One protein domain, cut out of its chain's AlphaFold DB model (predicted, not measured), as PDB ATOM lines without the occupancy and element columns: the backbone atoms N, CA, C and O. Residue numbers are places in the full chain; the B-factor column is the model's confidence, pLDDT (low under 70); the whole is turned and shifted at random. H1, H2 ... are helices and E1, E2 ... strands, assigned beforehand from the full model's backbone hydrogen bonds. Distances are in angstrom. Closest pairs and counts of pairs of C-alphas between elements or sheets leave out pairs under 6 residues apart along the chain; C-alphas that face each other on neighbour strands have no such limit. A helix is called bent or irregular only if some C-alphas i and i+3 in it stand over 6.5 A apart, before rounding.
ATOM      1  N   VAL A   3      64.270 160.422 172.351       91.44
ATOM      2  CA  VAL A   3      65.035 160.249 171.111       91.44
ATOM      3  C   VAL A   3      64.655 158.925 170.458       91.44
ATOM      4  O   VAL A   3      64.110 158.051 171.131       91.44
ATOM      5  N   LEU A   4      64.966 158.753 169.175       91.00
ATOM      6  CA  LEU A   4      64.747 157.482 168.493       91.00
ATOM      7  C   LEU A   4      65.945 156.553 168.708       91.00
ATOM      8  O   LEU A   4      67.084 156.948 168.466       91.00
ATOM      9  N   ALA A   5      65.706 155.312 169.141       88.06
ATOM     10  CA  ALA A   5      66.748 154.305 169.323       88.06
ATOM     11  C   ALA A   5      67.551 154.124 168.032       88.06
ATOM     12  O   ALA A   5      68.779 154.103 168.073       88.06
ATOM     13  N   SER A   6      66.850 154.067 166.893       88.75
ATOM     14  CA  SER A   6      67.409 153.922 165.544       88.75
ATOM     15  C   SER A   6      68.511 154.926 165.196       88.75
ATOM     16  O   SER A   6      69.390 154.598 164.403       88.75
ATOM     17  N   ASP A   7      68.515 156.113 165.807       90.19
ATOM     18  CA  ASP A   7      69.541 157.135 165.556       90.19
ATOM     19  C   ASP A   7      70.871 156.804 166.254       90.19
ATOM     20  O   ASP A   7      71.937 157.279 165.864       90.19
ATOM     21  N   TYR A   8      70.814 155.957 167.281       87.81
ATOM     22  CA  TYR A   8      71.922 155.629 168.172       87.81
ATOM     23  C   TYR A   8      72.282 154.149 168.164       87.81
ATOM     24  O   TYR A   8      73.176 153.748 168.908       87.81
ATOM     25  N   VAL A   9      71.610 153.326 167.365       86.06
ATOM     26  CA  VAL A   9      71.927 151.904 167.207       86.06
ATOM     27  C   VAL A   9      72.177 151.541 165.748       86.06
ATOM     28  O   VAL A   9      71.986 152.336 164.824       86.06
ATOM     29  N   GLU A  10      72.692 150.339 165.520       87.00
ATOM     30  CA  GLU A  10      72.713 149.750 164.185       87.00
ATOM     31  C   GLU A  10      71.304 149.331 163.761       87.00
ATOM     32  O   GLU A  10      70.456 149.032 164.605       87.00
ATOM     33  N   SER A  11      71.056 149.301 162.450       84.44
ATOM     34  CA  SER A  11      69.739 148.969 161.897       84.44
ATOM     35  C   SER A  11      69.249 147.597 162.367       84.44
ATOM     36  O   SER A  11      68.085 147.453 162.723       84.44
ATOM     37  N   GLU A  12      70.151 146.615 162.473       84.62
ATOM     38  CA  GLU A  12      69.829 145.273 162.976       84.62
ATOM     39  C   GLU A  12      69.331 145.296 164.426       84.62
ATOM     40  O   GLU A  12      68.370 144.606 164.774       84.62
ATOM     41  N   LEU A  13      69.951 146.120 165.277       83.94
ATOM     42  CA  LEU A  13      69.537 146.263 166.668       83.94
ATOM     43  C   LEU A  13      68.180 146.975 166.761       83.94
ATOM     44  O   LEU A  13      67.334 146.549 167.542       83.94
ATOM     45  N   ALA A  14      67.933 148.001 165.940       84.69
ATOM     46  CA  ALA A  14      66.630 148.673 165.882       84.69
ATOM     47  C   ALA A  14      65.502 147.705 165.478       84.69
ATOM     48  O   ALA A  14      64.456 147.656 166.131       84.69
ATOM     49  N   ASP A  15      65.742 146.874 164.460       86.56
ATOM     50  CA  ASP A  15      64.800 145.839 164.031       86.56
ATOM     51  C   ASP A  15      64.548 144.812 165.142       86.56
ATOM     52  O   ASP A  15      63.412 144.378 165.359       86.56
ATOM     53  N   MET A  16      65.593 144.433 165.881       86.81
ATOM     54  CA  MET A  16      65.474 143.489 166.988       86.81
ATOM     55  C   MET A  16      64.646 144.062 168.146       86.81
ATOM     56  O   MET A  16      63.765 143.369 168.652       86.81
ATOM     57  N   LEU A  17      64.855 145.331 168.512       85.88
ATOM     58  CA  LEU A  17      64.046 146.031 169.517       85.88
ATOM     59  C   LEU A  17      62.560 146.014 169.152       85.88
ATOM     60  O   LEU A  17      61.724 145.641 169.978       85.88
ATOM     61  N   SER A  18      62.241 146.324 167.891       85.75
ATOM     62  CA  SER A  18      60.865 146.290 167.393       85.75
ATOM     63  C   SER A  18      60.262 144.885 167.456       85.75
ATOM     64  O   SER A  18      59.102 144.736 167.838       85.75
ATOM     65  N   ARG A  19      61.025 143.841 167.104       87.88
ATOM     66  CA  ARG A  19      60.563 142.439 167.176       87.88
ATOM     67  C   ARG A  19      60.312 141.976 168.609       87.88
ATOM     68  O   ARG A  19      59.444 141.137 168.826       87.88
ATOM     69  N   MET A  20      61.048 142.524 169.572       86.56
ATOM     70  CA  MET A  20      60.859 142.267 171.002       86.56
ATOM     71  C   MET A  20      59.732 143.104 171.621       86.56
ATOM     72  O   MET A  20      59.423 142.932 172.796       86.56
ATOM     73  N   GLY A  21      59.091 143.984 170.844       86.81
ATOM     74  CA  GLY A  21      57.997 144.831 171.312       86.81
ATOM     75  C   GLY A  21      58.448 146.062 172.106       86.81
ATOM     76  O   GLY A  21      57.615 146.684 172.768       86.81
ATOM     77  N   PHE A  22      59.733 146.429 172.047       87.56
ATOM     78  CA  PHE A  22      60.228 147.665 172.651       87.56
ATOM     79  C   PHE A  22      59.917 148.880 171.774       87.56
ATOM     80  O   PHE A  22      59.904 148.809 170.545       87.56
ATOM     81  N   SER A  23      59.671 150.015 172.431       85.25
ATOM     82  CA  SER A  23      59.450 151.295 171.759       85.25
ATOM     83  C   SER A  23      60.730 151.767 171.071       85.25
ATOM     84  O   SER A  23      61.808 151.697 171.660       85.25
ATOM     85  N   ASN A  24      60.608 152.313 169.858       86.31
ATOM     86  CA  ASN A  24      61.716 153.035 169.229       86.31
ATOM     87  C   ASN A  24      61.934 154.414 169.877       86.31
ATOM     88  O   ASN A  24      63.019 154.968 169.766       86.31
ATOM     89  N   GLU A  25      60.940 154.981 170.568       91.00
ATOM     90  CA  GLU A  25      61.151 156.170 171.398       91.00
ATOM     91  C   GLU A  25      61.758 155.776 172.742       91.00
ATOM     92  O   GLU A  25      61.127 155.073 173.538       91.00
ATOM     93  N   CYS A  26      62.952 156.292 173.011       89.75
ATOM     94  CA  CYS A  26      63.696 156.040 174.231       89.75
ATOM     95  C   CYS A  26      64.016 157.347 174.947       89.75
ATOM     96  O   CYS A  26      64.216 158.404 174.348       89.75
ATOM     97  N   THR A  27      64.103 157.280 176.269       89.88
ATOM     98  CA  THR A  27      64.600 158.398 177.067       89.88
ATOM     99  C   THR A  27      66.119 158.396 177.041       89.88
ATOM    100  O   THR A  27      66.744 157.441 177.499       89.88
ATOM    101  N   LEU A  28      66.707 159.488 176.557       88.62
ATOM    102  CA  LEU A  28      68.141 159.724 176.624       88.62
ATOM    103  C   LEU A  28      68.527 160.228 178.018       88.62
ATOM    104  O   LEU A  28      67.972 161.222 178.505       88.62
ATOM    105  N   VAL A  29      69.485 159.544 178.643       85.62
ATOM    106  CA  VAL A  29      70.020 159.848 179.973       85.62
ATOM    107  C   VAL A  29      71.525 160.075 179.878       85.62
ATOM    108  O   VAL A  29      72.258 159.201 179.424       85.62
ATOM    109  N   TYR A  30      71.987 161.234 180.348       84.00
ATOM    110  CA  TYR A  30      73.411 161.510 180.517       84.00
ATOM    111  C   TYR A  30      73.873 161.034 181.896       84.00
ATOM    112  O   TYR A  30      73.274 161.376 182.915       84.00
ATOM    113  N   THR A  31      74.950 160.257 181.926       73.81
ATOM    114  CA  THR A  31      75.579 159.732 183.136       73.81
ATOM    115  C   THR A  31      77.046 160.143 183.169       73.81
ATOM    116  O   THR A  31      77.828 159.798 182.290       73.81
ATOM    117  N   ASN A  32      77.436 160.877 184.211       67.62
ATOM    118  CA  ASN A  32      78.830 161.271 184.422       67.62
ATOM    119  C   ASN A  32      79.650 160.184 185.139       67.62
ATOM    120  O   ASN A  32      80.865 160.319 185.244       67.62
ATOM    121  N   PHE A  33      79.009 159.120 185.642       60.12
ATOM    122  CA  PHE A  33      79.662 158.096 186.456       60.12
ATOM    123  C   PHE A  33      79.124 156.696 186.147       60.12
ATOM    124  O   PHE A  33      78.071 156.281 186.628       60.12
ATOM    125  N   ILE A  34      79.919 155.931 185.392       57.31
ATOM    126  CA  ILE A  34      79.730 154.487 185.160       57.31
ATOM    127  C   ILE A  34      79.708 153.716 186.493       57.31
ATOM    128  O   ILE A  34      79.005 152.719 186.630       57.31
ATOM    129  N   SER A  35      80.434 154.206 187.504       55.47
ATOM    130  CA  SER A  35      80.588 153.570 188.818       55.47
ATOM    131  C   SER A  35      79.290 153.417 189.615       55.47
ATOM    132  O   SER A  35      79.216 152.519 190.446       55.47
ATOM    133  N   ASP A  36      78.261 154.222 189.333       60.12
ATOM    134  CA  ASP A  36      76.936 154.108 189.961       60.12
ATOM    135  C   ASP A  36      75.875 153.532 189.016       60.12
ATOM    136  O   ASP A  36      74.685 153.553 189.327       60.12
ATOM    137  N   TYR A  37      76.273 152.969 187.871       68.75
ATOM    138  CA  TYR A  37      75.331 152.406 186.907       68.75
ATOM    139  C   TYR A  37      74.462 151.302 187.529       68.75
ATOM    140  O   TYR A  37      73.262 151.252 187.287       68.75
ATOM    141  N   GLN A  38      75.027 150.463 188.401       67.69
ATOM    142  CA  GLN A  38      74.258 149.437 189.111       67.69
ATOM    143  C   GLN A  38      73.204 150.052 190.046       67.69
ATOM    144  O   GLN A  38      72.052 149.625 190.045       67.69
ATOM    145  N   VAL A  39      73.564 151.107 190.783       72.69
ATOM    146  CA  VAL A  39      72.636 151.846 191.655       72.69
ATOM    147  C   VAL A  39      71.561 152.551 190.826       72.69
ATOM    148  O   VAL A  39      70.387 152.570 191.199       72.69
ATOM    149  N   PHE A  40      71.946 153.115 189.681       73.81
ATOM    150  CA  PHE A  40      71.034 153.727 188.724       73.81
ATOM    151  C   PHE A  40      70.027 152.706 188.189       73.81
ATOM    152  O   PHE A  40      68.825 152.957 188.261       73.81
ATOM    153  N   LEU A  41      70.489 151.532 187.746       71.75
ATOM    154  CA  LEU A  41      69.614 150.452 187.302       71.75
ATOM    155  C   LEU A  41      68.664 150.000 188.393       71.75
ATOM    156  O   LEU A  41      67.464 149.923 188.152       71.75
ATOM    157  N   GLU A  42      69.164 149.758 189.601       73.44
ATOM    158  CA  GLU A  42      68.319 149.361 190.724       73.44
ATOM    159  C   GLU A  42      67.230 150.404 191.015       73.44
ATOM    160  O   GLU A  42      66.079 150.042 191.272       73.44
ATOM    161  N   ARG A  43      67.547 151.703 190.924       74.38
ATOM    162  CA  ARG A  43      66.564 152.786 191.088       74.38
ATOM    163  C   ARG A  43      65.542 152.823 189.954       74.38
ATOM    164  O   ARG A  43      64.344 152.893 190.232       74.38
ATOM    165  N   VAL A  44      65.986 152.746 188.699       71.25
ATOM    166  CA  VAL A  44      65.092 152.724 187.529       71.25
ATOM    167  C   VAL A  44      64.170 151.506 187.594       71.25
ATOM    168  O   VAL A  44      62.956 151.653 187.454       71.25
ATOM    169  N   MET A  45      64.702 150.328 187.922       68.06
ATOM    170  CA  MET A  45      63.919 149.102 188.082       68.06
ATOM    171  C   MET A  45      62.886 149.193 189.202       68.06
ATOM    172  O   MET A  45      61.749 148.774 189.013       68.06
ATOM    173  N   ARG A  46      63.233 149.767 190.361       69.25
ATOM    174  CA  ARG A  46      62.260 149.957 191.454       69.25
ATOM    175  C   ARG A  46      61.074 150.824 191.033       69.25
ATOM    176  O   ARG A  46      59.980 150.648 191.562       69.25
ATOM    177  N   SER A  47      61.277 151.740 190.088       66.81
ATOM    178  CA  SER A  47      60.229 152.640 189.601       66.81
ATOM    179  C   SER A  47      59.342 152.044 188.497       66.81
ATOM    180  O   SER A  47      58.234 152.534 188.274       66.81
ATOM    181  N   LYS A  48      59.785 150.985 187.807       65.12
ATOM    182  CA  LYS A  48      59.118 150.444 186.613       65.12
ATOM    183  C   LYS A  48      58.548 149.049 186.890       65.12
ATOM    184  O   LYS A  48      59.248 148.139 187.314       65.12
ATOM    185  N   LYS A  49      57.254 148.863 186.606       64.38
ATOM    186  CA  LYS A  49      56.558 147.563 186.724       64.38
ATOM    187  C   LYS A  49      56.676 146.671 185.477       64.38
ATOM    188  O   LYS A  49      56.144 145.567 185.485       64.38
ATOM    189  N   ARG A  50      57.302 147.160 184.403       74.56
ATOM    190  CA  ARG A  50      57.406 146.496 183.093       74.56
ATOM    191  C   ARG A  50      58.861 146.184 182.763       74.56
ATOM    192  O   ARG A  50      59.756 146.710 183.422       74.56
ATOM    193  N   GLU A  51      59.054 145.337 181.758       83.50
ATOM    194  CA  GLU A  51      60.361 145.088 181.155       83.50
ATOM    195  C   GLU A  51      60.986 146.409 180.695       83.50
ATOM    196  O   GLU A  51      60.283 147.305 180.221       83.50
ATOM    197  N   ILE A  52      62.292 146.542 180.908       83.62
ATOM    198  CA  ILE A  52      63.077 147.713 180.532       83.62
ATOM    199  C   ILE A  52      64.099 147.267 179.496       83.62
ATOM    200  O   ILE A  52      64.819 146.288 179.703       83.62
ATOM    201  N   CYS A  53      64.197 148.028 178.419       87.38
ATOM    202  CA  CYS A  53      65.256 147.930 177.441       87.38
ATOM    203  C   CYS A  53      66.269 149.055 177.669       87.38
ATOM    204  O   CYS A  53      65.959 150.244 177.668       87.38
ATOM    205  N   LEU A  54      67.524 148.676 177.851       87.69
ATOM    206  CA  LEU A  54      68.629 149.598 178.037       87.69
ATOM    207  C   LEU A  54      69.574 149.463 176.866       87.69
ATOM    208  O   LEU A  54      70.038 148.366 176.574       87.69
ATOM    209  N   ILE A  55      69.901 150.583 176.241       89.19
ATOM    210  CA  ILE A  55      70.949 150.641 175.231       89.19
ATOM    211  C   ILE A  55      72.113 151.393 175.854       89.19
ATOM    212  O   ILE A  55      71.974 152.549 176.264       89.19
ATOM    213  N   VAL A  56      73.247 150.714 175.960       87.19
ATOM    214  CA  VAL A  56      74.443 151.197 176.650       87.19
ATOM    215  C   VAL A  56      75.619 151.314 175.689       87.19
ATOM    216  O   VAL A  56      75.684 150.568 174.710       87.19
ATOM    217  N   PRO A  57      76.579 152.210 175.957       87.56
ATOM    218  CA  PRO A  57      77.762 152.316 175.128       87.56
ATOM    219  C   PRO A  57      78.682 151.130 175.413       87.56
ATOM    220  O   PRO A  57      78.780 150.665 176.551       87.56
ATOM    221  N   LYS A  58      79.412 150.658 174.402       83.12
ATOM    222  CA  LYS A  58      80.366 149.542 174.548       83.12
ATOM    223  C   LYS A  58      81.390 149.758 175.668       83.12
ATOM    224  O   LYS A  58      81.676 148.827 176.412       83.12
ATOM    225  N   ALA A  59      81.856 150.996 175.856       77.94
ATOM    226  CA  ALA A  59      82.768 151.377 176.940       77.94
ATOM    227  C   ALA A  59      82.211 151.079 178.349       77.94
ATOM    228  O   ALA A  59      82.969 150.906 179.299       77.94
ATOM    229  N   LEU A  60      80.884 150.989 178.495       74.94
ATOM    230  CA  LEU A  60      80.245 150.635 179.757       74.94
ATOM    231  C   LEU A  60      80.532 149.177 180.143       74.94
ATOM    232  O   LEU A  60      80.716 148.906 181.326       74.94
ATOM    233  N   LEU A  61      80.612 148.256 179.167       70.06
ATOM    234  CA  LEU A  61      80.904 146.829 179.392       70.06
ATOM    235  C   LEU A  61      82.232 146.615 180.099       70.06
ATOM    236  O   LEU A  61      82.306 145.826 181.035       70.06
ATOM    237  N   GLU A  62      83.257 147.351 179.678       66.88
ATOM    238  CA  GLU A  62      84.593 147.292 180.276       66.88
ATOM    239  C   GLU A  62      84.579 147.762 181.740       66.88
ATOM    240  O   GLU A  62      85.400 147.332 182.549       66.88
ATOM    241  N   GLY A  63      83.611 148.610 182.102       63.84
ATOM    242  CA  GLY A  63      83.406 149.102 183.461       63.84
ATOM    243  C   GLY A  63      82.602 148.171 184.376       63.84
ATOM    244  O   GLY A  63      82.659 148.335 185.600       63.84
ATOM    245  N   PHE A  64      81.863 147.187 183.847       64.06
ATOM    246  CA  PHE A  64      81.097 146.271 184.694       64.06
ATOM    247  C   PHE A  64      82.002 145.231 185.339       64.06
ATOM    248  O   PHE A  64      82.402 144.242 184.735       64.06
ATOM    249  N   LYS A  65      82.224 145.384 186.645       60.09
ATOM    250  CA  LYS A  65      82.884 144.350 187.456       60.09
ATOM    251  C   LYS A  65      82.060 143.063 187.575       60.09
ATOM    252  O   LYS A  65      82.612 142.028 187.937       60.09
ATOM    253  N   ARG A  66      80.741 143.126 187.347       61.91
ATOM    254  CA  ARG A  66      79.830 141.975 187.404       61.91
ATOM    255  C   ARG A  66      78.731 142.106 186.348       61.91
ATOM    256  O   ARG A  66      78.172 143.196 186.221       61.91
ATOM    257  N   PRO A  67      78.385 141.019 185.639       61.34
ATOM    258  CA  PRO A  67      77.233 141.015 184.750       61.34
ATOM    259  C   PRO A  67      75.955 141.247 185.564       61.34
ATOM    260  O   PRO A  67      75.705 140.570 186.563       61.34
ATOM    261  N   PHE A  68      75.162 142.236 185.157       66.81
ATOM    262  CA  PHE A  68      73.852 142.496 185.742       66.81
ATOM    263  C   PHE A  68      72.849 141.474 185.203       66.81
ATOM    264  O   PHE A  68      72.725 141.321 183.990       66.81
ATOM    265  N   HIS A  69      72.128 140.784 186.092       64.00
ATOM    266  CA  HIS A  69      71.155 139.772 185.690       64.00
ATOM    267  C   HIS A  69      69.829 139.961 186.444       64.00
ATOM    268  O   HIS A  69      69.640 139.444 187.541       64.00
ATOM    269  N   ASP A  70      68.897 140.698 185.836       73.44
ATOM    270  CA  ASP A  70      67.471 140.701 186.193       73.44
ATOM    271  C   ASP A  70      66.690 140.281 184.942       73.44
ATOM    272  O   ASP A  70      66.976 140.749 183.843       73.44
ATOM    273  N   LYS A  71      65.714 139.382 185.094       75.12
ATOM    274  CA  LYS A  71      64.925 138.849 183.970       75.12
ATOM    275  C   LYS A  71      64.070 139.909 183.269       75.12
ATOM    276  O   LYS A  71      63.574 139.646 182.186       75.12
ATOM    277  N   ARG A  72      63.873 141.073 183.890       79.56
ATOM    278  CA  ARG A  72      63.067 142.178 183.356       79.56
ATOM    279  C   ARG A  72      63.903 143.231 182.639       79.56
ATOM    280  O   ARG A  72      63.341 144.225 182.192       79.56
ATOM    281  N   VAL A  73      65.223 143.063 182.579       80.94
ATOM    282  CA  VAL A  73      66.120 144.042 181.969       80.94
ATOM    283  C   VAL A  73      66.830 143.422 180.787       80.94
ATOM    284  O   VAL A  73      67.600 142.474 180.929       80.94
ATOM    285  N   TYR A  74      66.602 144.023 179.632       84.56
ATOM    286  CA  TYR A  74      67.297 143.713 178.400       84.56
ATOM    287  C   TYR A  74      68.357 144.780 178.182       84.56
ATOM    288  O   TYR A  74      68.043 145.966 178.146       84.56
ATOM    289  N   ILE A  75      69.619 144.366 178.095       84.50
ATOM    290  CA  ILE A  75      70.744 145.273 177.871       84.50
ATOM    291  C   ILE A  75      71.282 145.014 176.473       84.50
ATOM    292  O   ILE A  75      71.749 143.916 176.174       84.50
ATOM    293  N   PHE A  76      71.246 146.046 175.644       87.00
ATOM    294  CA  PHE A  76      71.824 146.069 174.316       87.00
ATOM    295  C   PHE A  76      73.008 147.013 174.281       87.00
ATOM    296  O   PHE A  76      73.020 148.062 174.922       87.00
ATOM    297  N   ILE A  77      74.017 146.629 173.518       86.00
ATOM    298  CA  ILE A  77      75.255 147.384 173.404       86.00
ATOM    299  C   ILE A  77      75.214 148.132 172.082       86.00
ATOM    300  O   ILE A  77      74.930 147.536 171.046       86.00
ATOM    301  N   SER A  78      75.520 149.423 172.121       88.00
ATOM    302  CA  SER A  78      75.699 150.238 170.929       88.00
ATOM    303  C   SER A  78      77.126 150.763 170.831       88.00
ATOM    304  O   SER A  78      77.688 151.287 171.798       88.00
ATOM    305  N   GLU A  79      77.698 150.655 169.633       86.38
ATOM    306  CA  GLU A  79      78.983 151.268 169.285       86.38
ATOM    307  C   GLU A  79      78.842 152.738 168.866       86.38
ATOM    308  O   GLU A  79      79.806 153.494 168.937       86.38
ATOM    309  N   LYS A  80      77.634 153.169 168.478       88.81
ATOM    310  CA  LYS A  80      77.339 154.559 168.089       88.81
ATOM    311  C   LYS A  80      77.047 155.466 169.287       88.81
ATOM    312  O   LYS A  80      76.985 156.684 169.136       88.81
ATOM    313  N   LEU A  81      76.804 154.886 170.463       87.81
ATOM    314  CA  LEU A  81      76.422 155.629 171.656       87.81
ATOM    315  C   LEU A  81      77.661 156.180 172.378       87.81
ATOM    316  O   LEU A  81      78.626 155.458 172.622       87.81
ATOM    317  N   ASN A  82      77.614 157.457 172.762       86.62
ATOM    318  CA  ASN A  82      78.677 158.085 173.548       86.62
ATOM    319  C   ASN A  82      78.824 157.415 174.922       86.62
ATOM    320  O   ASN A  82      77.839 156.997 175.529       86.62
ATOM    321  N   SER A  83      80.048 157.388 175.458       83.62
ATOM    322  CA  SER A  83      80.398 156.696 176.711       83.62
ATOM    323  C   SER A  83      79.634 157.169 177.955       83.62
ATOM    324  O   SER A  83      79.537 156.431 178.932       83.62
TER     325      SER A  83
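What this domain is: This is residues 3 to 83 of the 89 residues of an uncharacterized protein of Sulfolobus sp. SCGC AB-777_L09 (UniProt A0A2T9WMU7). Two parallel strands side by side, E2 and E3, run through the middle of this domain, with H1 off one side of the pair and the longer helix H2 off the other. E1 runs beyond E2 at a distance, and the short H3 follows directly on the end of E2; the contacts between these named elements are few. The printed part has 81 residues, with three named helices and three named strands in the order H1, E1, H2, E2, H3, E3, and its class is mixed, helices and strands. The one sheet has the order E2, E3 and is all parallel. The whole is compact and rounded, with a radius of gyration of the C-alphas of 12.3 A and spans of 29 by 28 by 20 A.

How they stand to each other: Residues 3 to 4 form a short antiparallel pairing with residues 25 to 26 of E1, residues 25 to 30, which pairs with no named strand. H1, residues 11 to 19, touches no helix. H2, residues 34 to 47, is irregular, C-alphas 35 and 38 being 7.6 A apart. E1 is near E2, residues 52 to 57, with 5 pairs of C-alphas within 10 A. The closest C-alphas of H2 and E2 are those of Met 45 and Ile 52, 7.7 A apart. H3, residues 58 to 63, only just touches H2, with 3 pairs of C-alphas within 8 A; H2 does so with residues 34 to 35 alone. Their closest C-alphas, those of Ile 34 and Leu 60, are 6.7 A apart, and their lines are about perpendicular at 78 degrees. E3, residues 73 to 78, is the parallel neighbour of E2, at 27 degrees between directions; N 54 and O 74 are 2.8 A apart and N 74 and O 52 are 2.9 A apart, both within hydrogen-bond range. E2, H3 and E3 form a strand-helix-strand unit, two parallel neighbour strands with a helix between them along the chain, and its crossover is right-handed. The closest C-alphas of H1 and E3 are those of Leu 13 and Phe 76, 8.0 A apart. H1 and H2 are apart. In H1 every O i to N i+4 pair is within hydrogen-bond range; in H2 8 of 10 are, and in H3 0 of 2, beside 2 of 3 O i to N i+3 pairs.

Where its parts are: H1 begins at C-alpha 11, (69.739, 148.969, 161.897), and is 12.4 A long from first to last C-alpha. E1 measures 16.2 A, H2 20.1 A, E2 16.3 A, H3 9.4 A and E3 15.9 A. C-alpha 52, where E2 begins, is at (63.077, 147.713, 180.532). E3 ends at C-alpha 78, (75.699, 150.238, 170.929).

The domain as a whole: The two C-alphas farthest apart are those of Arg 19 and Ser 35, at 31.5 A. The printed part has no cut and no long link; the link from H3 to E3, 9 residues, is short, and the other links are tight. The mean pLDDT of the printed part is 78.9, and residues 32 to 38, 45 to 49 and 62 to 69 of this model are under 70.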